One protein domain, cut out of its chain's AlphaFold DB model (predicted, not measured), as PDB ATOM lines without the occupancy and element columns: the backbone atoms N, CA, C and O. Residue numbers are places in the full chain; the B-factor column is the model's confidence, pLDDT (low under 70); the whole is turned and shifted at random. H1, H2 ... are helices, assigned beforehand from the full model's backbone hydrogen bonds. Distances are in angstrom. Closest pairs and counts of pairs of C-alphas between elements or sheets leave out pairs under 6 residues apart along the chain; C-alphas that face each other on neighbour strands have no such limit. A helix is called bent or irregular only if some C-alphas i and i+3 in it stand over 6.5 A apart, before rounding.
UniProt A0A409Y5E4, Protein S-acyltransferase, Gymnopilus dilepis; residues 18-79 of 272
ATOM      1  N   GLY A  18     -91.886 -29.765 104.017       55.81
ATOM      2  CA  GLY A  18     -90.757 -28.828 104.060       55.81
ATOM      3  C   GLY A  18     -90.756 -27.745 105.146       55.81
ATOM      4  O   GLY A  18     -89.731 -27.595 105.791       55.81
ATOM      5  N   ASN A  19     -91.845 -26.996 105.387       56.94
ATOM      6  CA  ASN A  19     -92.010 -25.951 106.433       56.94
ATOM      7  C   ASN A  19     -91.399 -26.358 107.780       56.94
ATOM      8  O   ASN A  19     -90.909 -25.549 108.568       56.94
ATOM      9  N   ILE A  20     -91.425 -27.672 107.969       57.44
ATOM     10  CA  ILE A  20     -90.744 -28.525 108.910       57.44
ATOM     11  C   ILE A  20     -89.232 -28.168 109.141       57.44
ATOM     12  O   ILE A  20     -88.404 -29.053 108.954       57.44
ATOM     13  N   VAL A  21     -88.838 -26.957 109.624       64.69
ATOM     14  CA  VAL A  21     -87.409 -26.516 109.831       64.69
ATOM     15  C   VAL A  21     -86.993 -25.723 111.124       64.69
ATOM     16  O   VAL A  21     -85.883 -25.202 111.172       64.69
ATOM     17  N   THR A  22     -87.752 -25.659 112.235       55.75
ATOM     18  CA  THR A  22     -87.284 -25.238 113.608       55.75
ATOM     19  C   THR A  22     -88.005 -25.981 114.791       55.75
ATOM     20  O   THR A  22     -88.829 -25.388 115.481       55.75
ATOM     21  N   GLY A  23     -87.808 -27.310 114.986       61.50
ATOM     22  CA  GLY A  23     -88.813 -28.196 115.669       61.50
ATOM     23  C   GLY A  23     -88.363 -29.627 116.026       61.50
ATOM     24  O   GLY A  23     -87.458 -29.697 116.810       61.50
ATOM     25  N   LYS A  24     -88.921 -30.778 115.565       59.53
ATOM     26  CA  LYS A  24     -88.616 -32.149 116.106       59.53
ATOM     27  C   LYS A  24     -87.303 -32.850 115.701       59.53
ATOM     28  O   LYS A  24     -86.702 -33.459 116.584       59.53
ATOM     29  N   ALA A  25     -86.765 -32.735 114.476       68.75
ATOM     30  CA  ALA A  25     -85.301 -32.887 114.307       68.75
ATOM     31  C   ALA A  25     -84.523 -31.806 115.105       68.75
ATOM     32  O   ALA A  25     -83.308 -31.751 115.068       68.75
ATOM     33  N   GLY A  26     -85.212 -30.943 115.854       69.12
ATOM     34  CA  GLY A  26     -84.712 -29.808 116.616       69.12
ATOM     35  C   GLY A  26     -85.008 -29.821 118.123       69.12
ATOM     36  O   GLY A  26     -84.643 -28.841 118.747       69.12
ATOM     37  N   PRO A  27     -85.523 -30.908 118.737       79.38
ATOM     38  CA  PRO A  27     -84.723 -31.471 119.818       79.38
ATOM     39  C   PRO A  27     -83.270 -31.767 119.468       79.38
ATOM     40  O   PRO A  27     -82.408 -31.459 120.281       79.38
ATOM     41  N   PHE A  28     -82.959 -32.256 118.261       76.75
ATOM     42  CA  PHE A  28     -81.559 -32.501 117.888       76.75
ATOM     43  C   PHE A  28     -80.816 -31.196 117.566       76.75
ATOM     44  O   PHE A  28     -79.774 -30.969 118.157       76.75
ATOM     45  N   PHE A  29     -81.364 -30.276 116.761       72.25
ATOM     46  CA  PHE A  29     -80.816 -28.908 116.632       72.25
ATOM     47  C   PHE A  29     -80.718 -28.158 117.968       72.25
ATOM     48  O   PHE A  29     -79.705 -27.502 118.188       72.25
ATOM     49  N   VAL A  30     -81.693 -28.279 118.882       82.25
ATOM     50  CA  VAL A  30     -81.553 -27.699 120.227       82.25
ATOM     51  C   VAL A  30     -80.404 -28.349 120.994       82.25
ATOM     52  O   VAL A  30     -79.597 -27.623 121.563       82.25
ATOM     53  N   GLY A  31     -80.284 -29.679 120.978       81.69
ATOM     54  CA  GLY A  31     -79.178 -30.401 121.615       81.69
ATOM     55  C   GLY A  31     -77.809 -30.032 121.035       81.69
ATOM     56  O   GLY A  31     -76.894 -29.718 121.787       81.69
ATOM     57  N   ILE A  32     -77.687 -29.981 119.706       80.69
ATOM     58  CA  ILE A  32     -76.475 -29.556 118.991       80.69
ATOM     59  C   ILE A  32     -76.120 -28.113 119.358       80.69
ATOM     60  O   ILE A  32     -74.969 -27.835 119.674       80.69
ATOM     61  N   ALA A  33     -77.090 -27.198 119.384       78.06
ATOM     62  CA  ALA A  33     -76.851 -25.818 119.793       78.06
ATOM     63  C   ALA A  33     -76.441 -25.707 121.273       78.06
ATOM     64  O   ALA A  33     -75.542 -24.931 121.578       78.06
ATOM     65  N   VAL A  34     -77.008 -26.509 122.185       89.50
ATOM     66  CA  VAL A  34     -76.541 -26.581 123.585       89.50
ATOM     67  C   VAL A  34     -75.094 -27.075 123.657       89.50
ATOM     68  O   VAL A  34     -74.300 -26.480 124.384       89.50
ATOM     69  N   ILE A  35     -74.723 -28.103 122.887       88.38
ATOM     70  CA  ILE A  35     -73.342 -28.609 122.813       88.38
ATOM     71  C   ILE A  35     -72.399 -27.522 122.278       88.38
ATOM     72  O   ILE A  35     -71.381 -27.245 122.905       88.38
ATOM     73  N   LEU A  36     -72.754 -26.853 121.177       83.69
ATOM     74  CA  LEU A  36     -71.942 -25.793 120.566       83.69
ATOM     75  C   LEU A  36     -71.790 -24.564 121.475       83.69
ATOM     76  O   LEU A  36     -70.687 -24.039 121.600       83.69
ATOM     77  N   ILE A  37     -72.863 -24.129 122.146       88.12
ATOM     78  CA  ILE A  37     -72.815 -23.029 123.122       88.12
ATOM     79  C   ILE A  37     -71.932 -23.423 124.314       88.12
ATOM     80  O   ILE A  37     -71.077 -22.639 124.718       88.12
ATOM     81  N   SER A  38     -72.081 -24.643 124.839       91.50
ATOM     82  CA  SER A  38     -71.274 -25.132 125.969       91.50
ATOM     83  C   SER A  38     -69.791 -25.241 125.606       91.50
ATOM     84  O   SER A  38     -68.939 -24.778 126.360       91.50
ATOM     85  N   MET A  39     -69.479 -25.784 124.426       89.88
ATOM     86  CA  MET A  39     -68.114 -25.900 123.907       89.88
ATOM     87  C   MET A  39     -67.485 -24.526 123.645       89.88
ATOM     88  O   MET A  39     -66.335 -24.306 124.012       89.88
ATOM     89  N   GLY A  40     -68.235 -23.584 123.062       84.75
ATOM     90  CA  GLY A  40     -67.767 -22.216 122.832       84.75
ATOM     91  C   GLY A  40     -67.489 -21.455 124.132       84.75
ATOM     92  O   GLY A  40     -66.492 -20.743 124.221       84.75
ATOM     93  N   ILE A  41     -68.322 -21.654 125.161       92.62
ATOM     94  CA  ILE A  41     -68.092 -21.115 126.508       92.62
ATOM     95  C   ILE A  41     -66.829 -21.734 127.127       92.62
ATOM     96  O   ILE A  41     -65.988 -20.985 127.618       92.62
ATOM     97  N   ALA A  42     -66.658 -23.060 127.063       91.62
ATOM     98  CA  ALA A  42     -65.460 -23.734 127.572       91.62
ATOM     99  C   ALA A  42     -64.183 -23.223 126.880       91.62
ATOM    100  O   ALA A  42     -63.302 -22.687 127.543       91.62
ATOM    101  N   CYS A  43     -64.139 -23.237 125.543       90.69
ATOM    102  CA  CYS A  43     -62.994 -22.734 124.776       90.69
ATOM    103  C   CYS A  43     -62.675 -21.263 125.089       90.69
ATOM    104  O   CYS A  43     -61.506 -20.885 125.155       90.69
ATOM    105  N   PHE A  44     -63.692 -20.422 125.309       89.25
ATOM    106  CA  PHE A  44     -63.480 -19.035 125.720       89.25
ATOM    107  C   PHE A  44     -62.828 -18.940 127.107       89.25
ATOM    108  O   PHE A  44     -61.885 -18.167 127.277       89.25
ATOM    109  N   PHE A  45     -63.290 -19.708 128.097       91.75
ATOM    110  CA  PHE A  45     -62.722 -19.656 129.448       91.75
ATOM    111  C   PHE A  45     -61.369 -20.369 129.587       91.75
ATOM    112  O   PHE A  45     -60.557 -19.924 130.395       91.75
ATOM    113  N   ASP A  46     -61.088 -21.380 128.768       88.81
ATOM    114  CA  ASP A  46     -59.812 -22.104 128.793       88.81
ATOM    115  C   ASP A  46     -58.711 -21.375 128.005       88.81
ATOM    116  O   ASP A  46     -57.572 -21.291 128.460       88.81
ATOM    117  N   VAL A  47     -59.035 -20.817 126.829       90.56
ATOM    118  CA  VAL A  47     -58.037 -20.231 125.908       90.56
ATOM    119  C   VAL A  47     -57.974 -18.707 126.004       90.56
ATOM    120  O   VAL A  47     -56.890 -18.131 125.943       90.56
ATOM    121  N   ILE A  48     -59.119 -18.029 126.138       83.56
ATOM    122  CA  ILE A  48     -59.194 -16.564 126.012       83.56
ATOM    123  C   ILE A  48     -59.186 -15.887 127.386       83.56
ATOM    124  O   ILE A  48     -58.418 -14.947 127.583       83.56
ATOM    125  N   ALA A  49     -59.969 -16.361 128.359       87.56
ATOM    126  CA  ALA A  49     -60.058 -15.738 129.685       87.56
ATOM    127  C   ALA A  49     -58.707 -15.552 130.418       87.56
ATOM    128  O   ALA A  49     -58.543 -14.488 131.024       87.56
ATOM    129  N   PRO A  50     -57.716 -16.470 130.332       89.62
ATOM    130  CA  PRO A  50     -56.399 -16.273 130.950       89.62
ATOM    131  C   PRO A  50     -55.582 -15.126 130.337       89.62
ATOM    132  O   PRO A  50     -54.652 -14.634 130.970       89.62
ATOM    133  N   THR A  51     -55.918 -14.682 129.120       89.00
ATOM    134  CA  THR A  51     -55.192 -13.615 128.402       89.00
ATOM    135  C   THR A  51     -55.677 -12.199 128.744       89.00
ATOM    136  O   THR A  51     -55.085 -11.218 128.292       89.00
ATOM    137  N   LEU A  52     -56.746 -12.054 129.539       88.31
ATOM    138  CA  LEU A  52     -57.320 -10.745 129.862       88.31
ATOM    139  C   LEU A  52     -56.543 -10.026 130.972       88.31
ATOM    140  O   LEU A  52     -56.313 -10.568 132.046       88.31
ATOM    141  N   SER A  53     -56.246  -8.743 130.752       89.62
ATOM    142  CA  SER A  53     -55.392  -7.922 131.628       89.62
ATOM    143  C   SER A  53     -55.969  -7.606 133.018       89.62
ATOM    144  O   SER A  53     -55.218  -7.224 133.911       89.62
ATOM    145  N   TYR A  54     -57.286  -7.739 133.218       90.62
ATOM    146  CA  TYR A  54     -57.977  -7.394 134.473       90.62
ATOM    147  C   TYR A  54     -58.923  -8.518 134.944       90.62
ATOM    148  O   TYR A  54     -60.131  -8.286 135.073       90.62
ATOM    149  N   PRO A  55     -58.407  -9.735 135.211       86.06
ATOM    150  CA  PRO A  55     -59.223 -10.939 135.385       86.06
ATOM    151  C   PRO A  55     -60.261 -10.816 136.508       86.06
ATOM    152  O   PRO A  55     -61.391 -11.266 136.350       86.06
ATOM    153  N   LEU A  56     -59.935 -10.125 137.607       88.69
ATOM    154  CA  LEU A  56     -60.847  -9.918 138.743       88.69
ATOM    155  C   LEU A  56     -62.126  -9.136 138.394       88.69
ATOM    156  O   LEU A  56     -63.124  -9.274 139.096       88.69
ATOM    157  N   ILE A  57     -62.110  -8.320 137.334       90.94
ATOM    158  CA  ILE A  57     -63.268  -7.531 136.880       90.94
ATOM    159  C   ILE A  57     -63.868  -8.151 135.616       90.94
ATOM    160  O   ILE A  57     -65.088  -8.264 135.500       90.94
ATOM    161  N   SER A  58     -63.026  -8.579 134.672       89.81
ATOM    162  CA  SER A  58     -63.498  -9.120 133.400       89.81
ATOM    163  C   SER A  58     -64.114 -10.511 133.534       89.81
ATOM    164  O   SER A  58     -65.144 -10.751 132.912       89.81
ATOM    165  N   ILE A  59     -63.564 -11.410 134.360       91.44
ATOM    166  CA  ILE A  59     -64.098 -12.775 134.506       91.44
ATOM    167  C   ILE A  59     -65.537 -12.756 135.055       91.44
ATOM    168  O   ILE A  59     -66.388 -13.382 134.424       91.44
ATOM    169  N   PRO A  60     -65.889 -12.002 136.121       93.81
ATOM    170  CA  PRO A  60     -67.285 -11.863 136.551       93.81
ATOM    171  C   PRO A  60     -68.232 -11.334 135.463       93.81
ATOM    172  O   PRO A  60     -69.362 -11.809 135.350       93.81
ATOM    173  N   ILE A  61     -67.779 -10.387 134.631       92.25
ATOM    174  CA  ILE A  61     -68.571  -9.847 133.511       92.25
ATOM    175  C   ILE A  61     -68.749 -10.908 132.414       92.25
ATOM    176  O   ILE A  61     -69.864 -11.114 131.938       92.25
ATOM    177  N   CYS A  62     -67.689 -11.631 132.047       91.00
ATOM    178  CA  CYS A  62     -67.752 -12.727 131.082       91.00
ATOM    179  C   CYS A  62     -68.656 -13.869 131.570       91.00
ATOM    180  O   CYS A  62     -69.441 -14.399 130.786       91.00
ATOM    181  N   ILE A  63     -68.606 -14.217 132.861       93.62
ATOM    182  CA  ILE A  63     -69.506 -15.205 133.478       93.62
ATOM    183  C   ILE A  63     -70.955 -14.721 133.387       93.62
ATOM    184  O   ILE A  63     -71.827 -15.488 132.982       93.62
ATOM    185  N   LEU A  64     -71.229 -13.448 133.692       93.25
ATOM    186  CA  LEU A  64     -72.568 -12.873 133.556       93.25
ATOM    187  C   LEU A  64     -73.079 -12.941 132.108       93.25
ATOM    188  O   LEU A  64     -74.240 -13.284 131.896       93.25
ATOM    189  N   ILE A  65     -72.226 -12.663 131.117       91.75
ATOM    190  CA  ILE A  65     -72.563 -12.764 129.687       91.75
ATOM    191  C   ILE A  65     -72.837 -14.222 129.286       91.75
ATOM    192  O   ILE A  65     -73.849 -14.492 128.642       91.75
ATOM    193  N   ALA A  66     -71.995 -15.171 129.703       91.94
ATOM    194  CA  ALA A  66     -72.179 -16.594 129.414       91.94
ATOM    195  C   ALA A  66     -73.471 -17.149 130.047       91.94
ATOM    196  O   ALA A  66     -74.262 -17.811 129.373       91.94
ATOM    197  N   LEU A  67     -73.743 -16.807 131.310       91.81
ATOM    198  CA  LEU A  67     -74.998 -17.141 131.988       91.81
ATOM    199  C   LEU A  67     -76.205 -16.496 131.295       91.81
ATOM    200  O   LEU A  67     -77.236 -17.145 131.133       91.81
ATOM    201  N   ASN A  68     -76.088 -15.242 130.854       92.25
ATOM    202  CA  ASN A  68     -77.150 -14.551 130.127       92.25
ATOM    203  C   ASN A  68     -77.457 -15.234 128.783       92.25
ATOM    204  O   ASN A  68     -78.629 -15.475 128.488       92.25
ATOM    205  N   LEU A  69     -76.429 -15.620 128.019       89.38
ATOM    206  CA  LEU A  69     -76.558 -16.367 126.765       89.38
ATOM    207  C   LEU A  69     -77.285 -17.704 126.976       89.38
ATOM    208  O   LEU A  69     -78.275 -17.978 126.295       89.38
ATOM    209  N   VAL A  70     -76.844 -18.508 127.950       92.88
ATOM    210  CA  VAL A  70     -77.455 -19.811 128.268       92.88
ATOM    211  C   VAL A  70     -78.899 -19.648 128.745       92.88
ATOM    212  O   VAL A  70     -79.783 -20.361 128.271       92.88
ATOM    213  N   MET A  71     -79.176 -18.687 129.631       88.81
ATOM    214  CA  MET A  71     -80.527 -18.457 130.159       88.81
ATOM    215  C   MET A  71     -81.487 -17.935 129.085       88.81
ATOM    216  O   MET A  71     -82.624 -18.399 129.014       88.81
ATOM    217  N   HIS A  72     -81.056 -17.030 128.201       87.25
ATOM    218  CA  HIS A  72     -81.889 -16.603 127.071       87.25
ATOM    219  C   HIS A  72     -82.148 -17.740 126.085       87.25
ATOM    220  O   HIS A  72     -83.288 -17.898 125.648       87.25
ATOM    221  N   TYR A  73     -81.141 -18.561 125.783       86.06
ATOM    222  CA  TYR A  73     -81.322 -19.738 124.939       86.06
ATOM    223  C   TYR A  73     -82.330 -20.727 125.558       86.06
ATOM    224  O   TYR A  73     -83.282 -21.147 124.901       86.06
ATOM    225  N   TYR A  74     -82.197 -21.008 126.858       88.44
ATOM    226  CA  TYR A  74     -83.152 -21.811 127.624       88.44
ATOM    227  C   TYR A  74     -84.578 -21.241 127.566       88.44
ATOM    228  O   TYR A  74     -85.527 -21.988 127.312       88.44
ATOM    229  N   TYR A  75     -84.759 -19.928 127.740       86.12
ATOM    230  CA  TYR A  75     -86.082 -19.301 127.647       86.12
ATOM    231  C   TYR A  75     -86.676 -19.360 126.235       86.12
ATOM    232  O   TYR A  75     -87.874 -19.593 126.108       86.12
ATOM    233  N   VAL A  76     -85.876 -19.215 125.174       81.88
ATOM    234  CA  VAL A  76     -86.355 -19.363 123.784       81.88
ATOM    235  C   VAL A  76     -86.896 -20.773 123.521       81.88
ATOM    236  O   VAL A  76     -87.903 -20.918 122.834       81.88
ATOM    237  N   VAL A  77     -86.268 -21.803 124.094       81.25
ATOM    238  CA  VAL A  77     -86.680 -23.208 123.921       81.25
ATOM    239  C   VAL A  77     -87.866 -23.594 124.817       81.25
ATOM    240  O   VAL A  77     -88.675 -24.438 124.434       81.25
ATOM    241  N   THR A  78     -87.985 -23.005 126.012       80.38
ATOM    242  CA  THR A  78     -88.996 -23.399 127.016       80.38
ATOM    243  C   THR A  78     -90.259 -22.541 127.030       80.38
ATOM    244  O   THR A  78     -91.296 -23.001 127.509       80.38
ATOM    245  N   VAL A  79     -90.219 -21.311 126.509       80.38
ATOM    246  CA  VAL A  79     -91.410 -20.461 126.402       80.38
ATOM    247  C   VAL A  79     -92.238 -20.912 125.192       80.38
ATOM    248  O   VAL A  79     -91.778 -20.769 124.060       80.38
TER     249      VAL A  79
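Overview. This is residues 18 to 79 of the 272 residues of the protein "Protein S-acyltransferase" of Gymnopilus dilepis (UniProt A0A409Y5E4). The model is a long helical hairpin: helix H1 runs along most of the rod, and after a tight link H2 folds back side by side with it, the two running opposite ways with their lines at only 3 degrees to each other. A loose tail, residues 18 to 24, leads into H1, and the turn end of the hairpin, residues 51 to 57, sticks out free of other contacts. The printed part has 62 residues with two named helices, H1 then H2, and no named strand; its class is all helix. The whole is loose, with a radius of gyration of the C-alphas of 15.0 A, and its outline is a rod spanning 49 by 22 by 13 A.

Arrangement. H1, residues 25 to 51, is the longest helix and has a kink of 34 degrees near residue 45. It is irregular, but only just: C-alphas 47 and 50 are 6.6 A apart, and its line is a rough one. H2, residues 55 to 78, touches H1, with 5 pairs of C-alphas within 8 A. The closest C-alphas of the two are those of Ile 41 and Ala 66, 6.8 A apart. Their lines stand at a shallow tilt of 3 degrees, and they run opposite ways, a helical hairpin with centres 12.0 A apart. Of the O i to N i+4 pairs, 20 of 23 in H1 and 18 of 20 in H2 are within hydrogen-bond range.

Along the chain. H1 begins at C-alpha 25, at (-85.301, -32.887, 114.307), and measures 38.4 A from first to last C-alpha, ending at C-alpha 51, at (-55.192, -13.615, 128.402). H2 measures 33.3 A from C-alpha 55 to C-alpha 78, the latter at (-88.996, -23.399, 127.016). H2 is neither bent nor irregular, but only just: C-alphas 56 and 59 are 6.1 A apart.

Size, cuts and confidence. The two C-alphas farthest apart are those of Gly 18 and Tyr 54, at 49.6 A. The printed part has no cut, and the link from H1 to H2, 3 residues, is tight. Residues 51 to 57, of which 55 to 57 belong to H2, stand free. The mean pLDDT of the printed part is 83.7, and residues 18 to 26 are under 70.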